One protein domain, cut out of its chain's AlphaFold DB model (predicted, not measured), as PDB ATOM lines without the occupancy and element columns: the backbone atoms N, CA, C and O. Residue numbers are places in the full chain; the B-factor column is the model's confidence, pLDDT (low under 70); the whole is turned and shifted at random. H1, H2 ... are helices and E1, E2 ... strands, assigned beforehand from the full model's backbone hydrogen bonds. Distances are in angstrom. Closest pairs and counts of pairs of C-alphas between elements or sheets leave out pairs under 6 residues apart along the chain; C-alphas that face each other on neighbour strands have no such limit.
ATOM      1  N   ASN A  21      55.424 -52.450   0.745       84.94
ATOM      2  CA  ASN A  21      56.612 -52.398  -0.122       84.94
ATOM      3  C   ASN A  21      56.670 -53.435  -1.256       84.94
ATOM      4  O   ASN A  21      57.734 -53.647  -1.845       84.94
ATOM      5  N   ASP A  22      55.541 -54.043  -1.617       88.94
ATOM      6  CA  ASP A  22      55.498 -54.922  -2.781       88.94
ATOM      7  C   ASP A  22      55.695 -54.160  -4.099       88.94
ATOM      8  O   ASP A  22      55.362 -52.975  -4.234       88.94
ATOM      9  N   LYS A  23      56.222 -54.880  -5.095       89.62
ATOM     10  CA  LYS A  23      56.354 -54.413  -6.479       89.62
ATOM     11  C   LYS A  23      55.320 -55.108  -7.345       89.62
ATOM     12  O   LYS A  23      55.375 -56.319  -7.547       89.62
ATOM     13  N   LEU A  24      54.387 -54.333  -7.881       88.56
ATOM     14  CA  LEU A  24      53.266 -54.851  -8.651       88.56
ATOM     15  C   LEU A  24      53.553 -54.741 -10.152       88.56
ATOM     16  O   LEU A  24      53.886 -53.668 -10.638       88.56
ATOM     17  N   SER A  25      53.379 -55.818 -10.916       88.00
ATOM     18  CA  SER A  25      53.399 -55.767 -12.385       88.00
ATOM     19  C   SER A  25      52.129 -56.397 -12.933       88.00
ATOM     20  O   SER A  25      51.902 -57.589 -12.745       88.00
ATOM     21  N   VAL A  26      51.301 -55.607 -13.617       85.50
ATOM     22  CA  VAL A  26      50.002 -56.054 -14.137       85.50
ATOM     23  C   VAL A  26      49.912 -55.763 -15.620       85.50
ATOM     24  O   VAL A  26      50.167 -54.643 -16.061       85.50
ATOM     25  N   MET A  27      49.502 -56.771 -16.385       84.31
ATOM     26  CA  MET A  27      49.094 -56.593 -17.768       84.31
ATOM     27  C   MET A  27      47.579 -56.481 -17.862       84.31
ATOM     28  O   MET A  27      46.857 -57.309 -17.314       84.31
ATOM     29  N   MET A  28      47.101 -55.472 -18.578       78.94
ATOM     30  CA  MET A  28      45.677 -55.206 -18.740       78.94
ATOM     31  C   MET A  28      45.385 -54.623 -20.121       78.94
ATOM     32  O   MET A  28      46.216 -53.942 -20.711       78.94
ATOM     33  N   GLY A  29      44.192 -54.884 -20.648       73.81
ATOM     34  CA  GLY A  29      43.695 -54.197 -21.846       73.81
ATOM     35  C   GLY A  29      42.950 -52.901 -21.523       73.81
ATOM     36  O   GLY A  29      42.906 -51.988 -22.340       73.81
ATOM     37  N   LEU A  30      42.371 -52.831 -20.326       72.62
ATOM     38  CA  LEU A  30      41.443 -51.801 -19.881       72.62
ATOM     39  C   LEU A  30      41.612 -51.584 -18.384       72.62
ATOM     40  O   LEU A  30      41.778 -52.546 -17.634       72.62
ATOM     41  N   PHE A  31      41.517 -50.328 -17.956       76.94
ATOM     42  CA  PHE A  31      41.537 -49.977 -16.544       76.94
ATOM     43  C   PHE A  31      40.538 -48.866 -16.248       76.94
ATOM     44  O   PHE A  31      40.458 -47.884 -16.984       76.94
ATOM     45  N   SER A  32      39.770 -49.036 -15.174       79.06
ATOM     46  CA  SER A  32      38.732 -48.097 -14.750       79.06
ATOM     47  C   SER A  32      39.166 -47.359 -13.489       79.06
ATOM     48  O   SER A  32      39.649 -47.981 -12.543       79.06
ATOM     49  N   ILE A  33      38.918 -46.049 -13.430       81.94
ATOM     50  CA  ILE A  33      39.205 -45.235 -12.239       81.94
ATOM     51  C   ILE A  33      38.404 -45.688 -11.005       81.94
ATOM     52  O   ILE A  33      38.843 -45.480  -9.881       81.94
ATOM     53  N   TYR A  34      37.266 -46.364 -11.187       81.38
ATOM     54  CA  TYR A  34      36.497 -46.919 -10.064       81.38
ATOM     55  C   TYR A  34      37.132 -48.189  -9.512       81.38
ATOM     56  O   TYR A  34      37.087 -48.426  -8.310       81.38
ATOM     57  N   ALA A  35      37.769 -48.989 -10.373       82.88
ATOM     58  CA  ALA A  35      38.558 -50.127  -9.913       82.88
ATOM     59  C   ALA A  35      39.753 -49.651  -9.074       82.88
ATOM     60  O   ALA A  35      40.089 -50.289  -8.081       82.88
ATOM     61  N   PHE A  36      40.343 -48.502  -9.432       86.81
ATOM     62  CA  PHE A  36      41.343 -47.845  -8.595       86.81
ATOM     63  C   PHE A  36      40.771 -47.407  -7.246       86.81
ATOM     64  O   PHE A  36      41.356 -47.761  -6.231       86.81
ATOM     65  N   ASP A  37      39.632 -46.706  -7.206       87.94
ATOM     66  CA  ASP A  37      39.040 -46.257  -5.933       87.94
ATOM     67  C   ASP A  37      38.747 -47.427  -4.978       87.94
ATOM     68  O   ASP A  37      39.044 -47.344  -3.790       87.94
ATOM     69  N   HIS A  38      38.266 -48.556  -5.508       86.25
ATOM     70  CA  HIS A  38      38.042 -49.774  -4.724       86.25
ATOM     71  C   HIS A  38      39.325 -50.432  -4.200       86.25
ATOM     72  O   HIS A  38      39.279 -51.116  -3.182       86.25
ATOM     73  N   LEU A  39      40.454 -50.262  -4.890       87.38
ATOM     74  CA  LEU A  39      41.731 -50.893  -4.544       87.38
ATOM     75  C   LEU A  39      42.749 -49.913  -3.955       87.38
ATOM     76  O   LEU A  39      43.869 -50.323  -3.650       87.38
ATOM     77  N   LYS A  40      42.397 -48.634  -3.783       88.44
ATOM     78  CA  LYS A  40      43.338 -47.568  -3.415       88.44
ATOM     79  C   LYS A  40      44.078 -47.847  -2.113       88.44
ATOM     80  O   LYS A  40      45.273 -47.582  -2.030       88.44
ATOM     81  N   ASP A  41      43.404 -48.432  -1.125       88.62
ATOM     82  CA  ASP A  41      43.998 -48.719   0.183       88.62
ATOM     83  C   ASP A  41      45.084 -49.795   0.080       88.62
ATOM     84  O   ASP A  41      46.110 -49.721   0.757       88.62
ATOM     85  N   SER A  42      44.895 -50.767  -0.812       87.81
ATOM     86  CA  SER A  42      45.882 -51.804  -1.119       87.81
ATOM     87  C   SER A  42      46.990 -51.253  -2.024       87.81
ATOM     88  O   SER A  42      48.172 -51.430  -1.743       87.81
ATOM     89  N   LEU A  43      46.632 -50.498  -3.068       86.94
ATOM     90  CA  LEU A  43      47.564 -49.891  -4.028       86.94
ATOM     91  C   LEU A  43      48.400 -48.740  -3.447       86.94
ATOM     92  O   LEU A  43      49.422 -48.368  -4.020       86.94
ATOM     93  N   ASN A  44      48.015 -48.161  -2.314       86.69
ATOM     94  CA  ASN A  44      48.854 -47.179  -1.633       86.69
ATOM     95  C   ASN A  44      49.995 -47.829  -0.841       86.69
ATOM     96  O   ASN A  44      51.013 -47.168  -0.623       86.69
ATOM     97  N   LYS A  45      49.868 -49.110  -0.466       88.69
ATOM     98  CA  LYS A  45      50.887 -49.862   0.293       88.69
ATOM     99  C   LYS A  45      52.068 -50.321  -0.562       88.69
ATOM    100  O   LYS A  45      53.135 -50.589  -0.014       88.69
ATOM    101  N   ILE A  46      51.883 -50.422  -1.878       90.06
ATOM    102  CA  ILE A  46      52.954 -50.841  -2.784       90.06
ATOM    103  C   ILE A  46      54.011 -49.743  -2.937       90.06
ATOM    104  O   ILE A  46      53.717 -48.541  -2.852       90.06
ATOM    105  N   ASP A  47      55.242 -50.179  -3.183       89.38
ATOM    106  CA  ASP A  47      56.386 -49.303  -3.437       89.38
ATOM    107  C   ASP A  47      56.375 -48.811  -4.890       89.38
ATOM    108  O   ASP A  47      56.437 -47.612  -5.156       89.38
ATOM    109  N   SER A  48      56.205 -49.735  -5.839       88.38
ATOM    110  CA  SER A  48      56.168 -49.422  -7.269       88.38
ATOM    111  C   SER A  48      55.202 -50.321  -8.032       88.38
ATOM    112  O   SER A  48      55.038 -51.504  -7.726       88.38
ATOM    113  N   ALA A  49      54.567 -49.755  -9.059       90.19
ATOM    114  CA  ALA A  49      53.673 -50.471  -9.961       90.19
ATOM    115  C   ALA A  49      54.131 -50.347 -11.419       90.19
ATOM    116  O   ALA A  49      54.569 -49.297 -11.882       90.19
ATOM    117  N   ARG A  50      53.993 -51.428 -12.182       89.56
ATOM    118  CA  ARG A  50      54.220 -51.476 -13.623       89.56
ATOM    119  C   ARG A  50      52.928 -51.896 -14.303       89.56
ATOM    120  O   ARG A  50      52.484 -53.032 -14.146       89.56
ATOM    121  N   LEU A  51      52.344 -50.985 -15.075       87.50
ATOM    122  CA  LEU A  51      51.134 -51.253 -15.846       87.50
ATOM    123  C   LEU A  51      51.504 -51.484 -17.306       87.50
ATOM    124  O   LEU A  51      52.032 -50.600 -17.984       87.50
ATOM    125  N   LEU A  52      51.243 -52.698 -17.774       85.75
ATOM    126  CA  LEU A  52      51.503 -53.134 -19.135       85.75
ATOM    127  C   LEU A  52      50.186 -53.168 -19.899       85.75
ATOM    128  O   LEU A  52      49.371 -54.072 -19.725       85.75
ATOM    129  N   PHE A  53      49.979 -52.190 -20.770       81.31
ATOM    130  CA  PHE A  53      48.815 -52.194 -21.635       81.31
ATOM    131  C   PHE A  53      49.067 -53.132 -22.807       81.31
ATOM    132  O   PHE A  53      49.928 -52.876 -23.653       81.31
ATOM    133  N   SER A  54      48.337 -54.244 -22.852       75.19
ATOM    134  CA  SER A  54      48.221 -55.021 -24.083       75.19
ATOM    135  C   SER A  54      47.402 -54.195 -25.068       75.19
ATOM    136  O   SER A  54      46.412 -53.592 -24.648       75.19
ATOM    137  N   GLN A  55      47.764 -54.181 -26.353       64.88
ATOM    138  CA  GLN A  55      46.870 -53.662 -27.391       64.88
ATOM    139  C   GLN A  55      45.608 -54.533 -27.445       64.88
ATOM    140  O   GLN A  55      45.494 -55.458 -28.245       64.88
ATOM    141  N   ALA A  56      44.657 -54.266 -26.553       54.50
ATOM    142  CA  ALA A  56      43.295 -54.721 -26.718       54.50
ATOM    143  C   ALA A  56      42.808 -54.094 -28.026       54.50
ATOM    144  O   ALA A  56      42.936 -52.880 -28.209       54.50
ATOM    145  N   LYS A  57      42.345 -54.938 -28.958       49.19
ATOM    146  CA  LYS A  57      41.798 -54.528 -30.257       49.19
ATOM    147  C   LYS A  57      40.879 -53.328 -30.046       49.19
ATOM    148  O   LYS A  57      39.813 -53.487 -29.458       49.19
ATOM    149  N   GLY A  58      41.321 -52.142 -30.460       48.41
ATOM    150  CA  GLY A  58      40.543 -50.941 -30.206       48.41
ATOM    151  C   GLY A  58      41.273 -49.620 -30.045       48.41
ATOM    152  O   GLY A  58      40.694 -48.582 -30.336       48.41
ATOM    153  N   ASN A  72      29.102 -43.008 -23.232       46.12
ATOM    154  CA  ASN A  72      27.963 -42.292 -22.683       46.12
ATOM    155  C   ASN A  72      26.825 -43.262 -22.318       46.12
ATOM    156  O   ASN A  72      25.714 -43.131 -22.828       46.12
ATOM    157  N   GLY A  73      27.066 -44.177 -21.380       48.94
ATOM    158  CA  GLY A  73      26.011 -44.575 -20.449       48.94
ATOM    159  C   GLY A  73      25.402 -45.949 -20.680       48.94
ATOM    160  O   GLY A  73      24.377 -46.094 -21.342       48.94
ATOM    161  N   SER A  74      25.953 -46.939 -19.981       57.19
ATOM    162  CA  SER A  74      25.129 -48.012 -19.408       57.19
ATOM    163  C   SER A  74      24.484 -47.534 -18.091       57.19
ATOM    164  O   SER A  74      24.964 -46.581 -17.473       57.19
ATOM    165  N   GLU A  75      23.413 -48.178 -17.611       56.03
ATOM    166  CA  GLU A  75      22.787 -47.853 -16.306       56.03
ATOM    167  C   GLU A  75      23.793 -47.828 -15.140       56.03
ATOM    168  O   GLU A  75      23.679 -47.025 -14.209       56.03
ATOM    169  N   LEU A  76      24.822 -48.673 -15.226       54.91
ATOM    170  CA  LEU A  76      25.912 -48.757 -14.261       54.91
ATOM    171  C   LEU A  76      26.729 -47.454 -14.222       54.91
ATOM    172  O   LEU A  76      27.004 -46.929 -13.142       54.91
ATOM    173  N   GLU A  77      27.040 -46.872 -15.384       60.81
ATOM    174  CA  GLU A  77      27.709 -45.568 -15.477       60.81
ATOM    175  C   GLU A  77      26.842 -44.424 -14.953       60.81
ATOM    176  O   GLU A  77      27.373 -43.511 -14.323       60.81
ATOM    177  N   ASN A  78      25.520 -44.463 -15.149       57.47
ATOM    178  CA  ASN A  78      24.626 -43.421 -14.631       57.47
ATOM    179  C   ASN A  78      24.651 -43.356 -13.101       57.47
ATOM    180  O   ASN A  78      24.770 -42.270 -12.528       57.47
ATOM    181  N   LYS A  79      24.617 -44.514 -12.432       62.03
ATOM    182  CA  LYS A  79      24.742 -44.580 -10.969       62.03
ATOM    183  C   LYS A  79      26.065 -43.981 -10.491       62.03
ATOM    184  O   LYS A  79      26.091 -43.281  -9.484       62.03
ATOM    185  N   ILE A  80      27.137 -44.219 -11.236       60.53
ATOM    186  CA  ILE A  80      28.479 -43.745 -10.906       60.53
ATOM    187  C   ILE A  80      28.656 -42.243 -11.213       60.53
ATOM    188  O   ILE A  80      29.286 -41.518 -10.444       60.53
ATOM    189  N   ARG A  81      28.054 -41.723 -12.289       61.25
ATOM    190  CA  ARG A  81      28.018 -40.278 -12.594       61.25
ATOM    191  C   ARG A  81      27.290 -39.494 -11.506       61.25
ATOM    192  O   ARG A  81      27.758 -38.428 -11.109       61.25
ATOM    193  N   ASN A  82      26.208 -40.059 -10.976       62.62
ATOM    194  CA  ASN A  82      25.435 -39.455  -9.891       62.62
ATOM    195  C   ASN A  82      26.184 -39.392  -8.554       62.62
ATOM    196  O   ASN A  82      25.777 -38.643  -7.673       62.62
ATOM    197  N   GLN A  83      27.291 -40.123  -8.397       66.56
ATOM    198  CA  GLN A  83      28.146 -39.991  -7.216       66.56
ATOM    199  C   GLN A  83      28.978 -38.702  -7.239       66.56
ATOM    200  O   GLN A  83      29.545 -38.359  -6.211       66.56
ATOM    201  N   LEU A  84      29.087 -38.002  -8.384       67.69
ATOM    202  CA  LEU A  84      29.830 -36.738  -8.574       67.69
ATOM    203  C   LEU A  84      31.305 -36.754  -8.107       67.69
ATOM    204  O   LEU A  84      31.985 -35.729  -8.140       67.69
ATOM    205  N   ASN A  85      31.842 -37.925  -7.763       76.56
ATOM    206  CA  ASN A  85      33.189 -38.106  -7.220       76.56
ATOM    207  C   ASN A  85      34.247 -38.378  -8.295       76.56
ATOM    208  O   ASN A  85      35.439 -38.400  -7.997       76.56
ATOM    209  N   GLN A  86      33.836 -38.537  -9.558       76.19
ATOM    210  CA  GLN A  86      34.719 -38.920 -10.668       76.19
ATOM    211  C   GLN A  86      35.945 -38.007 -10.777       76.19
ATOM    212  O   GLN A  86      37.061 -38.476 -10.971       76.19
ATOM    213  N   LYS A  87      35.748 -36.693 -10.604       82.69
ATOM    214  CA  LYS A  87      36.823 -35.698 -10.692       82.69
ATOM    215  C   LYS A  87      37.839 -35.833  -9.556       82.69
ATOM    216  O   LYS A  87      39.022 -35.606  -9.791       82.69
ATOM    217  N   ALA A  88      37.388 -36.154  -8.344       86.00
ATOM    218  CA  ALA A  88      38.275 -36.350  -7.200       86.00
ATOM    219  C   ALA A  88      39.091 -37.635  -7.380       86.00
ATOM    220  O   ALA A  88      40.317 -37.575  -7.393       86.00
ATOM    221  N   ILE A  89      38.409 -38.743  -7.686       85.19
ATOM    222  CA  ILE A  89      39.031 -40.052  -7.921       85.19
ATOM    223  C   ILE A  89      40.033 -39.980  -9.081       85.19
ATOM    224  O   ILE A  89      41.142 -40.492  -8.977       85.19
ATOM    225  N   ALA A  90      39.688 -39.296 -10.177       84.12
ATOM    226  CA  ALA A  90      40.590 -39.133 -11.315       84.12
ATOM    227  C   ALA A  90      41.860 -38.344 -10.957       84.12
ATOM    228  O   ALA A  90      42.935 -38.668 -11.454       84.12
ATOM    229  N   LYS A  91      41.757 -37.327 -10.090       87.62
ATOM    230  CA  LYS A  91      42.928 -36.576  -9.610       87.62
ATOM    231  C   LYS A  91      43.821 -37.425  -8.715       87.62
ATOM    232  O   LYS A  91      45.037 -37.385  -8.870       87.62
ATOM    233  N   GLU A  92      43.229 -38.184  -7.798       88.69
ATOM    234  CA  GLU A  92      43.980 -39.100  -6.933       88.69
ATOM    235  C   GLU A  92      44.667 -40.193  -7.752       88.69
ATOM    236  O   GLU A  92      45.846 -40.469  -7.547       88.69
ATOM    237  N   PHE A  93      43.965 -40.747  -8.740       89.25
ATOM    238  CA  PHE A  93      44.528 -41.724  -9.661       89.25
ATOM    239  C   PHE A  93      45.685 -41.150 -10.484       89.25
ATOM    240  O   PHE A  93      46.720 -41.801 -10.612       89.25
ATOM    241  N   ALA A  94      45.545 -39.928 -11.006       88.38
ATOM    242  CA  ALA A  94      46.618 -39.255 -11.739       88.38
ATOM    243  C   ALA A  94      47.863 -39.068 -10.862       88.38
ATOM    244  O   ALA A  94      48.964 -39.407 -11.284       88.38
ATOM    245  N   ARG A  95      47.675 -38.625  -9.615       91.25
ATOM    246  CA  ARG A  95      48.775 -38.474  -8.661       91.25
ATOM    247  C   ARG A  95      49.464 -39.806  -8.365       91.25
ATOM    248  O   ARG A  95      50.686 -39.884  -8.387       91.25
ATOM    249  N   TRP A  96      48.687 -40.858  -8.119       90.25
ATOM    250  CA  TRP A  96      49.231 -42.191  -7.867       90.25
ATOM    251  C   TRP A  96      50.022 -42.725  -9.070       90.25
ATOM    252  O   TRP A  96      51.099 -43.296  -8.894       90.25
ATOM    253  N   LEU A  97      49.523 -42.489 -10.290       88.56
ATOM    254  CA  LEU A  97      50.236 -42.834 -11.518       88.56
ATOM    255  C   LEU A  97      51.589 -42.114 -11.618       88.56
ATOM    256  O   LEU A  97      52.589 -42.756 -11.923       88.56
ATOM    257  N   GLU A  98      51.620 -40.807 -11.352       88.56
ATOM    258  CA  GLU A  98      52.841 -39.994 -11.434       88.56
ATOM    259  C   GLU A  98      53.879 -40.367 -10.369       88.56
ATOM    260  O   GLU A  98      55.073 -40.396 -10.659       88.56
ATOM    261  N   GLU A  99      53.439 -40.666  -9.144       89.50
ATOM    262  CA  GLU A  99      54.344 -40.939  -8.024       89.50
ATOM    263  C   GLU A  99      54.919 -42.365  -8.057       89.50
ATOM    264  O   GLU A  99      56.083 -42.559  -7.702       89.50
ATOM    265  N   LYS A 100      54.125 -43.374  -8.454       89.25
ATOM    266  CA  LYS A 100      54.463 -44.793  -8.210       89.25
ATOM    267  C   LYS A 100      54.432 -45.705  -9.434       89.25
ATOM    268  O   LYS A 100      54.828 -46.870  -9.317       89.25
ATOM    269  N   VAL A 101      53.948 -45.243 -10.590       90.75
ATOM    270  CA  VAL A 101      53.590 -46.147 -11.693       90.75
ATOM    271  C   VAL A 101      54.400 -45.916 -12.961       90.75
ATOM    272  O   VAL A 101      54.424 -44.841 -13.546       90.75
ATOM    273  N   ALA A 102      54.981 -46.999 -13.472       89.00
ATOM    274  CA  ALA A 102      55.552 -47.053 -14.808       89.00
ATOM    275  C   ALA A 102      54.551 -47.673 -15.793       89.00
ATOM    276  O   ALA A 102      54.277 -48.877 -15.748       89.00
ATOM    277  N   VAL A 103      54.035 -46.866 -16.719       85.31
ATOM    278  CA  VAL A 103      53.121 -47.325 -17.776       85.31
ATOM    279  C   VAL A 103      53.903 -47.689 -19.039       85.31
ATOM    280  O   VAL A 103      54.739 -46.916 -19.508       85.31
ATOM    281  N   ARG A 104      53.633 -48.865 -19.619       84.12
ATOM    282  CA  ARG A 104      54.194 -49.282 -20.916       84.12
ATOM    283  C   ARG A 104      53.122 -49.895 -21.809       84.12
ATOM    284  O   ARG A 104      52.291 -50.669 -21.348       84.12
ATOM    285  N   LEU A 105      53.187 -49.596 -23.103       80.25
ATOM    286  CA  LEU A 105      52.366 -50.240 -24.127       80.25
ATOM    287  C   LEU A 105      53.140 -51.410 -24.745       80.25
ATOM    288  O   LEU A 105      54.235 -51.220 -25.281       80.25
ATOM    289  N   VAL A 106      52.569 -52.611 -24.702       78.25
ATOM    290  CA  VAL A 106      53.175 -53.815 -25.283       78.25
ATOM    291  C   VAL A 106      52.809 -53.890 -26.767       78.25
ATOM    292  O   VAL A 106      51.644 -54.059 -27.117       78.25
ATOM    293  N   LYS A 107      53.811 -53.751 -27.647       65.56
ATOM    294  CA  LYS A 107      53.641 -53.775 -29.115       65.56
ATOM    295  C   LYS A 107      53.890 -55.146 -29.763       65.56
ATOM    296  O   LYS A 107      53.540 -55.323 -30.922       65.56
TER     297      LYS A 107
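What this domain is: This is residues 21 to 58 and 72 to 107 of the 115 residues of an uncharacterized protein of Xenorhabdus ishibashii (UniProt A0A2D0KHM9). A small parallel sheet, E1 E2 E3, makes one leg of an L; H3, with H1 packed on it, makes the other, and H2 lies beyond its far end, residues 74 to 79 standing free. The 74 printed residues, mixed, run E1 H1 E2 H2 H3 E3. The whole is flat, 34 by 31 by 16 A, and only just loose, close to compact: radius of gyration of the C-alphas 13.6 A.

Where its parts are: E1, residues 23 to 28, begins at C-alpha (56.354, -54.413, -6.479). H1 is residues 33 to 43, E2 48 to 54, H2 75 to 81, H3 86 to 100, 20.7 A long. E3, 101 to 106, ends at C-alpha (53.175, -53.815, -25.283).

How they stand to each other: Inner strand E2 is parallel to E1, N 26 and O 50 2.9 A apart, and to E3, N 104 and O 51 2.9 A apart. E1, H1, E2 form a strand-helix-strand unit, parallel neighbour strands joined through a helix, with right-handed crossover. H3 is on the sheet, height 9.5 A, over none of its strands. H1 touches H3, closest C-alphas Ile 33 and Ala 90, 6.3 A. Every O i to N i+4 pair is within hydrogen-bond range in H2 and H3, 5 of 7 in H1.

The domain as a whole: Residues 59 to 71 are not printed, a 17.0 A gap between C-alphas 58 and 72. Confidence is under 70 at residues 55 to 58, 72 to 84 and 107.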